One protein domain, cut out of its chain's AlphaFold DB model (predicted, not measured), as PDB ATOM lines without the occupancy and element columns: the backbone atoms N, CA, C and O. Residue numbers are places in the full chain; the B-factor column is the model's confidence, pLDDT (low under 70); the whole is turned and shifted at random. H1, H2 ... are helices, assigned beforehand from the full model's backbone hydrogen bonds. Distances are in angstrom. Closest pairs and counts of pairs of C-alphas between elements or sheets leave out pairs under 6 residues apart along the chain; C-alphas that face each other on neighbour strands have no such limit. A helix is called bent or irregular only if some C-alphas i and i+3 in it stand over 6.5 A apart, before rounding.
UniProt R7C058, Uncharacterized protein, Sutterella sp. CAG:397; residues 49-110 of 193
ATOM      1  N   MET A  49      77.995 106.289   5.505       89.38
ATOM      2  CA  MET A  49      78.901 106.865   6.503       89.38
ATOM      3  C   MET A  49      80.367 106.602   6.170       89.38
ATOM      4  O   MET A  49      80.748 105.516   5.721       89.38
ATOM      5  N   THR A  50      81.214 107.568   6.502       90.81
ATOM      6  CA  THR A  50      82.667 107.409   6.474       90.81
ATOM      7  C   THR A  50      83.140 106.437   7.567       90.81
ATOM      8  O   THR A  50      82.479 106.268   8.598       90.81
ATOM      9  N   PRO A  51      84.314 105.792   7.413       89.44
ATOM     10  CA  PRO A  51      84.850 104.901   8.443       89.44
ATOM     11  C   PRO A  51      85.027 105.572   9.812       89.44
ATOM     12  O   PRO A  51      84.812 104.918  10.829       89.44
ATOM     13  N   ALA A  52      85.378 106.861   9.839       89.25
ATOM     14  CA  ALA A  52      85.549 107.631  11.070       89.25
ATOM     15  C   ALA A  52      84.215 107.850  11.806       89.25
ATOM     16  O   ALA A  52      84.138 107.666  13.019       89.25
ATOM     17  N   GLU A  53      83.140 108.159  11.077       90.19
ATOM     18  CA  GLU A  53      81.794 108.280  11.654       90.19
ATOM     19  C   GLU A  53      81.313 106.937  12.217       90.19
ATOM     20  O   GLU A  53      80.832 106.867  13.347       90.19
ATOM     21  N   ARG A  54      81.525 105.839  11.479       92.00
ATOM     22  CA  ARG A  54      81.184 104.488  11.956       92.00
ATOM     23  C   ARG A  54      81.943 104.125  13.236       92.00
ATOM     24  O   ARG A  54      81.384 103.460  14.105       92.00
ATOM     25  N   GLN A  55      83.210 104.530  13.347       90.38
ATOM     26  CA  GLN A  55      84.028 104.306  14.544       90.38
ATOM     27  C   GLN A  55      83.493 105.097  15.732       90.38
ATOM     28  O   GLN A  55      83.343 104.526  16.806       90.38
ATOM     29  N   ALA A  56      83.140 106.370  15.533       90.06
ATOM     30  CA  ALA A  56      82.553 107.195  16.584       90.06
ATOM     31  C   ALA A  56      81.241 106.596  17.115       90.06
ATOM     32  O   ALA A  56      80.991 106.622  18.317       90.06
ATOM     33  N   LEU A  57      80.428 105.999  16.236       91.38
ATOM     34  CA  LEU A  57      79.187 105.321  16.619       91.38
ATOM     35  C   LEU A  57      79.409 103.956  17.288       91.38
ATOM     36  O   LEU A  57      78.542 103.486  18.023       91.38
ATOM     37  N   TRP A  58      80.554 103.313  17.064       90.00
ATOM     38  CA  TRP A  58      80.803 101.925  17.460       90.00
ATOM     39  C   TRP A  58      80.586 101.622  18.953       90.00
ATOM     40  O   TRP A  58      79.951 100.604  19.250       90.00
ATOM     41  N   PRO A  59      81.038 102.465  19.907       89.19
ATOM     42  CA  PRO A  59      80.812 102.227  21.333       89.19
ATOM     43  C   PRO A  59      79.341 102.356  21.739       89.19
ATOM     44  O   PRO A  59      78.921 101.732  22.711       89.19
ATOM     45  N   MET A  60      78.559 103.136  20.986       89.88
ATOM     46  CA  MET A  60      77.140 103.395  21.254       89.88
ATOM     47  C   MET A  60      76.222 102.294  20.710       89.88
ATOM     48  O   MET A  60      75.062 102.204  21.107       89.88
ATOM     49  N   LEU A  61      76.729 101.430  19.830       90.12
ATOM     50  CA  LEU A  61      75.960 100.319  19.283       90.12
ATOM     51  C   LEU A  61      75.813  99.166  20.283       90.12
ATOM     52  O   LEU A  61      76.754  98.764  20.989       90.12
ATOM     53  N   THR A  62      74.641  98.535  20.260       91.00
ATOM     54  CA  THR A  62      74.412  97.290  20.997       91.00
ATOM     55  C   THR A  62      75.276  96.156  20.442       91.00
ATOM     56  O   THR A  62      75.898  96.254  19.378       91.00
ATOM     57  N   HIS A  63      75.354  95.056  21.189       85.88
ATOM     58  CA  HIS A  63      76.131  93.893  20.768       85.88
ATOM     59  C   HIS A  63      75.642  93.317  19.431       85.88
ATOM     60  O   HIS A  63      76.447  93.117  18.522       85.88
ATOM     61  N   GLU A  64      74.329  93.125  19.298       86.94
ATOM     62  CA  GLU A  64      73.695  92.579  18.094       86.94
ATOM     63  C   GLU A  64      73.881  93.491  16.879       86.94
ATOM     64  O   GLU A  64      74.182  93.027  15.780       86.94
ATOM     65  N   GLN A  65      73.795  94.809  17.077       90.75
ATOM     66  CA  GLN A  65      74.050  95.778  16.010       90.75
ATOM     67  C   GLN A  65      75.501  95.705  15.525       90.75
ATOM     68  O   GLN A  65      75.742  95.659  14.321       90.75
ATOM     69  N   ARG A  66      76.474  95.622  16.441       90.06
ATOM     70  CA  ARG A  66      77.889  95.448  16.073       90.06
ATOM     71  C   ARG A  66      78.135  94.143  15.327       90.06
ATOM     72  O   ARG A  66      78.876  94.145  14.349       90.06
ATOM     73  N   LEU A  67      77.499  93.049  15.750       87.25
ATOM     74  CA  LEU A  67      77.563  91.761  15.054       87.25
ATOM     75  C   LEU A  67      77.053  91.871  13.620       87.25
ATOM     76  O   LEU A  67      77.730  91.422  12.693       87.25
ATOM     77  N   PHE A  68      75.874  92.468  13.451       89.44
ATOM     78  CA  PHE A  68      75.262  92.667  12.147       89.44
ATOM     79  C   PHE A  68      76.175  93.493  11.237       89.44
ATOM     80  O   PHE A  68      76.573  93.013  10.177       89.44
ATOM     81  N   GLN A  69      76.606  94.676  11.690       91.62
ATOM     82  CA  GLN A  69      77.462  95.548  10.882       91.62
ATOM     83  C   GLN A  69      78.812  94.904  10.556       91.62
ATOM     84  O   GLN A  69      79.278  94.972   9.420       91.62
ATOM     85  N   TRP A  70      79.426  94.206  11.516       89.38
ATOM     86  CA  TRP A  70      80.701  93.531  11.284       89.38
ATOM     87  C   TRP A  70      80.605  92.441  10.215       89.38
ATOM     88  O   TRP A  70      81.507  92.317   9.388       89.38
ATOM     89  N   ARG A  71      79.520  91.650  10.212       87.62
ATOM     90  CA  ARG A  71      79.297  90.594   9.209       87.62
ATOM     91  C   ARG A  71      79.130  91.167   7.807       87.62
ATOM     92  O   ARG A  71      79.698  90.592   6.881       87.62
ATOM     93  N   GLN A  72      78.428  92.293   7.683       88.69
ATOM     94  CA  GLN A  72      78.193  92.959   6.402       88.69
ATOM     95  C   GLN A  72      79.462  93.594   5.823       88.69
ATOM     96  O   GLN A  72      79.642  93.596   4.609       88.69
ATOM     97  N   MET A  73      80.376  94.079   6.669       89.50
ATOM     98  CA  MET A  73      81.626  94.674   6.196       89.50
ATOM     99  C   MET A  73      82.547  93.653   5.528       89.50
ATOM    100  O   MET A  73      82.783  92.559   6.056       89.50
ATOM    101  N   ASN A  74      83.174  94.054   4.424       90.69
ATOM    102  CA  ASN A  74      84.180  93.256   3.734       90.69
ATOM    103  C   ASN A  74      85.560  93.334   4.427       90.69
ATOM    104  O   ASN A  74      85.808  94.130   5.337       90.69
ATOM    105  N   ARG A  75      86.507  92.484   4.007       88.75
ATOM    106  CA  ARG A  75      87.834  92.405   4.648       88.75
ATOM    107  C   ARG A  75      88.640  93.708   4.534       88.75
ATOM    108  O   ARG A  75      89.423  94.001   5.435       88.75
ATOM    109  N   ALA A  76      88.484  94.464   3.447       89.94
ATOM    110  CA  ALA A  76      89.199  95.724   3.242       89.94
ATOM    111  C   ALA A  76      88.639  96.836   4.142       89.94
ATOM    112  O   ALA A  76      89.401  97.519   4.824       89.94
ATOM    113  N   GLU A  77      87.316  96.943   4.228       89.25
ATOM    114  CA  GLU A  77      86.605  97.863   5.116       89.25
ATOM    115  C   GLU A  77      86.938  97.596   6.578       89.25
ATOM    116  O   GLU A  77      87.261  98.532   7.304       89.25
ATOM    117  N   ARG A  78      86.945  96.325   7.006       91.00
ATOM    118  CA  ARG A  78      87.344  95.950   8.374       91.00
ATOM    119  C   ARG A  78      88.766  96.401   8.690       91.00
ATOM    120  O   ARG A  78      88.991  96.952   9.759       91.00
ATOM    121  N   LYS A  79      89.715  96.253   7.756       90.50
ATOM    122  CA  LYS A  79      91.095  96.734   7.950       90.50
ATOM    123  C   LYS A  79      91.169  98.249   8.119       90.50
ATOM    124  O   LYS A  79      91.949  98.720   8.937       90.50
ATOM    125  N   VAL A  80      90.412  99.015   7.332       91.94
ATOM    126  CA  VAL A  80      90.374 100.483   7.460       91.94
ATOM    127  C   VAL A  80      89.715 100.880   8.778       91.94
ATOM    128  O   VAL A  80      90.246 101.715   9.502       91.94
ATOM    129  N   PHE A  81      88.608 100.228   9.119       91.00
ATOM    130  CA  PHE A  81      87.869 100.453  10.352       91.00
ATOM    131  C   PHE A  81      88.686 100.109  11.603       91.00
ATOM    132  O   PHE A  81      88.645 100.841  12.582       91.00
ATOM    133  N   GLU A  82      89.498  99.055  11.572       90.31
ATOM    134  CA  GLU A  82      90.373  98.703  12.691       90.31
ATOM    135  C   GLU A  82      91.449  99.763  12.964       90.31
ATOM    136  O   GLU A  82      91.872  99.896  14.108       90.31
ATOM    137  N   LYS A  83      91.887 100.553  11.971       90.19
ATOM    138  CA  LYS A  83      92.965 101.545  12.164       90.19
ATOM    139  C   LYS A  83      92.628 102.626  13.191       90.19
ATOM    140  O   LYS A  83      93.538 103.092  13.864       90.19
ATOM    141  N   GLY A  84      91.358 103.013  13.296       85.38
ATOM    142  CA  GLY A  84      90.908 104.064  14.216       85.38
ATOM    143  C   GLY A  84      90.421 103.552  15.570       85.38
ATOM    144  O   GLY A  84      89.949 104.346  16.371       85.38
ATOM    145  N   LEU A  85      90.518 102.247  15.833       87.06
ATOM    146  CA  LEU A  85      90.124 101.662  17.112       87.06
ATOM    147  C   LEU A  85      91.303 101.566  18.080       87.06
ATOM    148  O   LEU A  85      92.455 101.362  17.679       87.06
ATOM    149  N   THR A  86      90.991 101.622  19.371       89.44
ATOM    150  CA  THR A  86      91.945 101.319  20.442       89.44
ATOM    151  C   THR A  86      92.336  99.836  20.429       89.44
ATOM    152  O   THR A  86      91.617  98.976  19.908       89.44
ATOM    153  N   GLU A  87      93.484  99.495  21.019       87.75
ATOM    154  CA  GLU A  87      93.932  98.095  21.097       87.75
ATOM    155  C   GLU A  87      92.961  97.197  21.876       87.75
ATOM    156  O   GLU A  87      92.794  96.020  21.543       87.75
ATOM    157  N   ASP A  88      92.258  97.745  22.864       86.25
ATOM    158  CA  ASP A  88      91.259  96.995  23.622       86.25
ATOM    159  C   ASP A  88      90.001  96.717  22.797       86.25
ATOM    160  O   ASP A  88      89.509  95.584  22.790       86.25
ATOM    161  N   GLU A  89      89.530  97.685  22.011       86.38
ATOM    162  CA  GLU A  89      88.423  97.483  21.071       86.38
ATOM    163  C   GLU A  89      88.786  96.468  19.987       86.38
ATOM    164  O   GLU A  89      88.012  95.542  19.727       86.38
ATOM    165  N   LYS A  90      89.997  96.557  19.421       88.00
ATOM    166  CA  LYS A  90      90.521  95.550  18.483       88.00
ATOM    167  C   LYS A  90      90.531  94.159  19.111       88.00
ATOM    168  O   LYS A  90      90.161  93.181  18.462       88.00
ATOM    169  N   ARG A  91      90.918  94.043  20.383       84.81
ATOM    170  CA  ARG A  91      90.933  92.770  21.116       84.81
ATOM    171  C   ARG A  91      89.526  92.225  21.361       84.81
ATOM    172  O   ARG A  91      89.331  91.010  21.310       84.81
ATOM    173  N   ILE A  92      88.550  93.089  21.637       83.88
ATOM    174  CA  ILE A  92      87.135  92.708  21.775       83.88
ATOM    175  C   ILE A  92      86.602  92.192  20.436       83.88
ATOM    176  O   ILE A  92      85.987  91.125  20.397       83.88
ATOM    177  N   ILE A  93      86.894  92.904  19.346       84.25
ATOM    178  CA  ILE A  93      86.500  92.515  17.991       84.25
ATOM    179  C   ILE A  93      87.108  91.166  17.610       84.25
ATOM    180  O   ILE A  93      86.378  90.257  17.218       84.25
ATOM    181  N   LYS A  94      88.423  90.993  17.792       82.12
ATOM    182  CA  LYS A  94      89.113  89.735  17.473       82.12
ATOM    183  C   LYS A  94      88.588  88.548  18.269       82.12
ATOM    184  O   LYS A  94      88.493  87.465  17.718       82.12
ATOM    185  N   ARG A  95      88.234  88.736  19.545       76.12
ATOM    186  CA  ARG A  95      87.713  87.644  20.383       76.12
ATOM    187  C   ARG A  95      86.282  87.236  20.045       76.12
ATOM    188  O   ARG A  95      85.930  86.085  20.263       76.12
ATOM    189  N   ARG A  96      85.443  88.176  19.599       75.81
ATOM    190  CA  ARG A  96      83.991  87.953  19.473       75.81
ATOM    191  C   ARG A  96      83.499  87.852  18.038       75.81
ATOM    192  O   ARG A  96      82.507  87.179  17.791       75.81
ATOM    193  N   PHE A  97      84.158  88.531  17.107       73.94
ATOM    194  CA  PHE A  97      83.672  88.697  15.736       73.94
ATOM    195  C   PHE A  97      84.619  88.132  14.675       73.94
ATOM    196  O   PHE A  97      84.281  88.099  13.491       73.94
ATOM    197  N   VAL A  98      85.805  87.683  15.086       73.75
ATOM    198  CA  VAL A  98      86.756  86.962  14.243       73.75
ATOM    199  C   VAL A  98      86.996  85.606  14.890       73.75
ATOM    200  O   VAL A  98      87.154  85.513  16.103       73.75
ATOM    201  N   ILE A  99      87.020  84.542  14.092       68.81
ATOM    202  CA  ILE A  99      87.545  83.272  14.584       68.81
ATOM    203  C   ILE A  99      89.067  83.418  14.571       68.81
ATOM    204  O   ILE A  99      89.681  83.421  13.505       68.81
ATOM    205  N   ASP A 100      89.664  83.642  15.742       66.56
ATOM    206  CA  ASP A 100      91.115  83.774  15.866       66.56
ATOM    207  C   ASP A 100      91.777  82.448  15.464       66.56
ATOM    208  O   ASP A 100      91.563  81.413  16.102       66.56
ATOM    209  N   SER A 101      92.582  82.472  14.398       66.69
ATOM    210  CA  SER A 101      93.287  81.285  13.908       66.69
ATOM    211  C   SER A 101      94.201  80.694  14.978       66.69
ATOM    212  O   SER A 101      94.344  79.480  15.048       66.69
ATOM    213  N   ARG A 102      94.735  81.522  15.885       67.19
ATOM    214  CA  ARG A 102      95.554  81.056  17.011       67.19
ATOM    215  C   ARG A 102      94.734  80.293  18.042       67.19
ATOM    216  O   ARG A 102      95.237  79.346  18.635       67.19
ATOM    217  N   LEU A 103      93.474  80.679  18.258       68.56
ATOM    218  CA  LEU A 103      92.565  79.927  19.126       68.56
ATOM    219  C   LEU A 103      92.139  78.611  18.473       68.56
ATOM    220  O   LEU A 103      92.037  77.609  19.172       68.56
ATOM    221  N   LEU A 104      91.942  78.592  17.152       71.12
ATOM    222  CA  LEU A 104      91.721  77.362  16.383       71.12
ATOM    223  C   LEU A 104      92.923  76.415  16.473       71.12
ATOM    224  O   LEU A 104      92.744  75.243  16.780       71.12
ATOM    225  N   GLU A 105      94.137  76.920  16.262       75.38
ATOM    226  CA  GLU A 105      95.379  76.149  16.381       75.38
ATOM    227  C   GLU A 105      95.589  75.648  17.816       75.38
ATOM    228  O   GLU A 105      95.875  74.473  18.028       75.38
ATOM    229  N   ALA A 106      95.369  76.492  18.826       74.88
ATOM    230  CA  ALA A 106      95.432  76.085  20.229       74.88
ATOM    231  C   ALA A 106      94.357  75.042  20.587       74.88
ATOM    232  O   ALA A 106      94.629  74.110  21.343       74.88
ATOM    233  N   ALA A 107      93.146  75.155  20.032       75.12
ATOM    234  CA  ALA A 107      92.071  74.182  20.220       75.12
ATOM    235  C   ALA A 107      92.319  72.867  19.465       75.12
ATOM    236  O   ALA A 107      91.894  71.809  19.935       75.12
ATOM    237  N   ALA A 108      93.010  72.916  18.325       76.38
ATOM    238  CA  ALA A 108      93.427  71.744  17.563       76.38
ATOM    239  C   ALA A 108      94.573  70.990  18.258       76.38
ATOM    240  O   ALA A 108      94.582  69.763  18.262       76.38
ATOM    241  N   ASN A 109      95.495  71.720  18.893       77.50
ATOM    242  CA  ASN A 109      96.608  71.153  19.663       77.50
ATOM    243  C   ASN A 109      96.204  70.691  21.073       77.50
ATOM    244  O   ASN A 109      96.968  69.996  21.744       77.50
ATOM    245  N   ARG A 110      95.009  71.059  21.551       78.75
ATOM    246  CA  ARG A 110      94.466  70.534  22.806       78.75
ATOM    247  C   ARG A 110      94.139  69.048  22.615       78.75
ATOM    248  O   ARG A 110      93.513  68.714  21.610       78.75
TER     249      ARG A 110
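This is residues 49 to 110 of the 193 residues of an uncharacterized protein of Sutterella sp. CAG:397 (UniProt R7C058). Four short helices, H1 to H4, make a loose body with few contacts, and from it the end of the printed part sticks out as an arm, residues 104 to 110, of which 104 to 109 belong to H5. In the body H2 folds back beside H1, H3 meets H1 near their ends in a corner, at Pro 51 of H1 and Phe 81 of H3, and H4 lies nearest to the middle of the whole. The printed part has 62 residues, with five named helices in the order H1, H2, H3, H4, H5 and no named strand; the class is all helix. It is only just loose, close to compact, with a radius of gyration of the C-alphas of 12.8 A, and its outline is elongated, with spans of 42 by 21 by 21 A, the arm making the length.

H1, residues 51 to 60, and H2, residues 63 to 72, are close but not clearly touching, with the C-alphas of Trp 58 and Arg 66 the closest at 7.2 A. They run opposite ways at a shallow tilt of 25 degrees. H1 touches H3, residues 75 to 83, where the C-alphas of Pro 51 and Phe 81 are the closest at 5.7 A. Their lines are only just about perpendicular, at 72 degrees. H2 and H3 are close but not clearly touching, with the C-alphas of Trp 70 and Arg 78 the closest at 7.6 A, and run opposite ways at a steep tilt of 49 degrees. H3 and H4, residues 87 to 96, are close but not clearly touching, with the C-alphas of Glu 82 and Lys 90 the closest at 6.6 A. They run opposite ways at a shallow tilt of 34.7 degrees, only just short of steep. H2 and H4 are near each other, with 5 pairs of C-alphas within 10 A, while H1 and H4 are apart. H5, residues 101 to 109, is apart from H1, H2, H3 and H4. Each O i to N i+4 pair is within hydrogen-bond range in H2, H4 and H5, against 4 of 6 in H1 and 4 of 5 in H3.

H1 begins at C-alpha 51, (84.850, 104.901, 8.443), and measures 15.0 A from first to last C-alpha; it is irregular, with C-alphas 56 and 59 7.1 A apart. H2 measures 14.5 A, H3 12.9 A, and H4 14.3 A, ending at C-alpha 96, (83.991, 87.953, 19.473). H5 measures 12.1 A and ends at C-alpha 109, (96.608, 71.153, 19.663).

The two C-alphas farthest apart, those of Met 49 and Arg 110, are 42.8 A apart. The printed part has no cut, and the four links between the helices are tight. The mean pLDDT of the printed part is 84.8, and it is under 70 at residues 99 to 103.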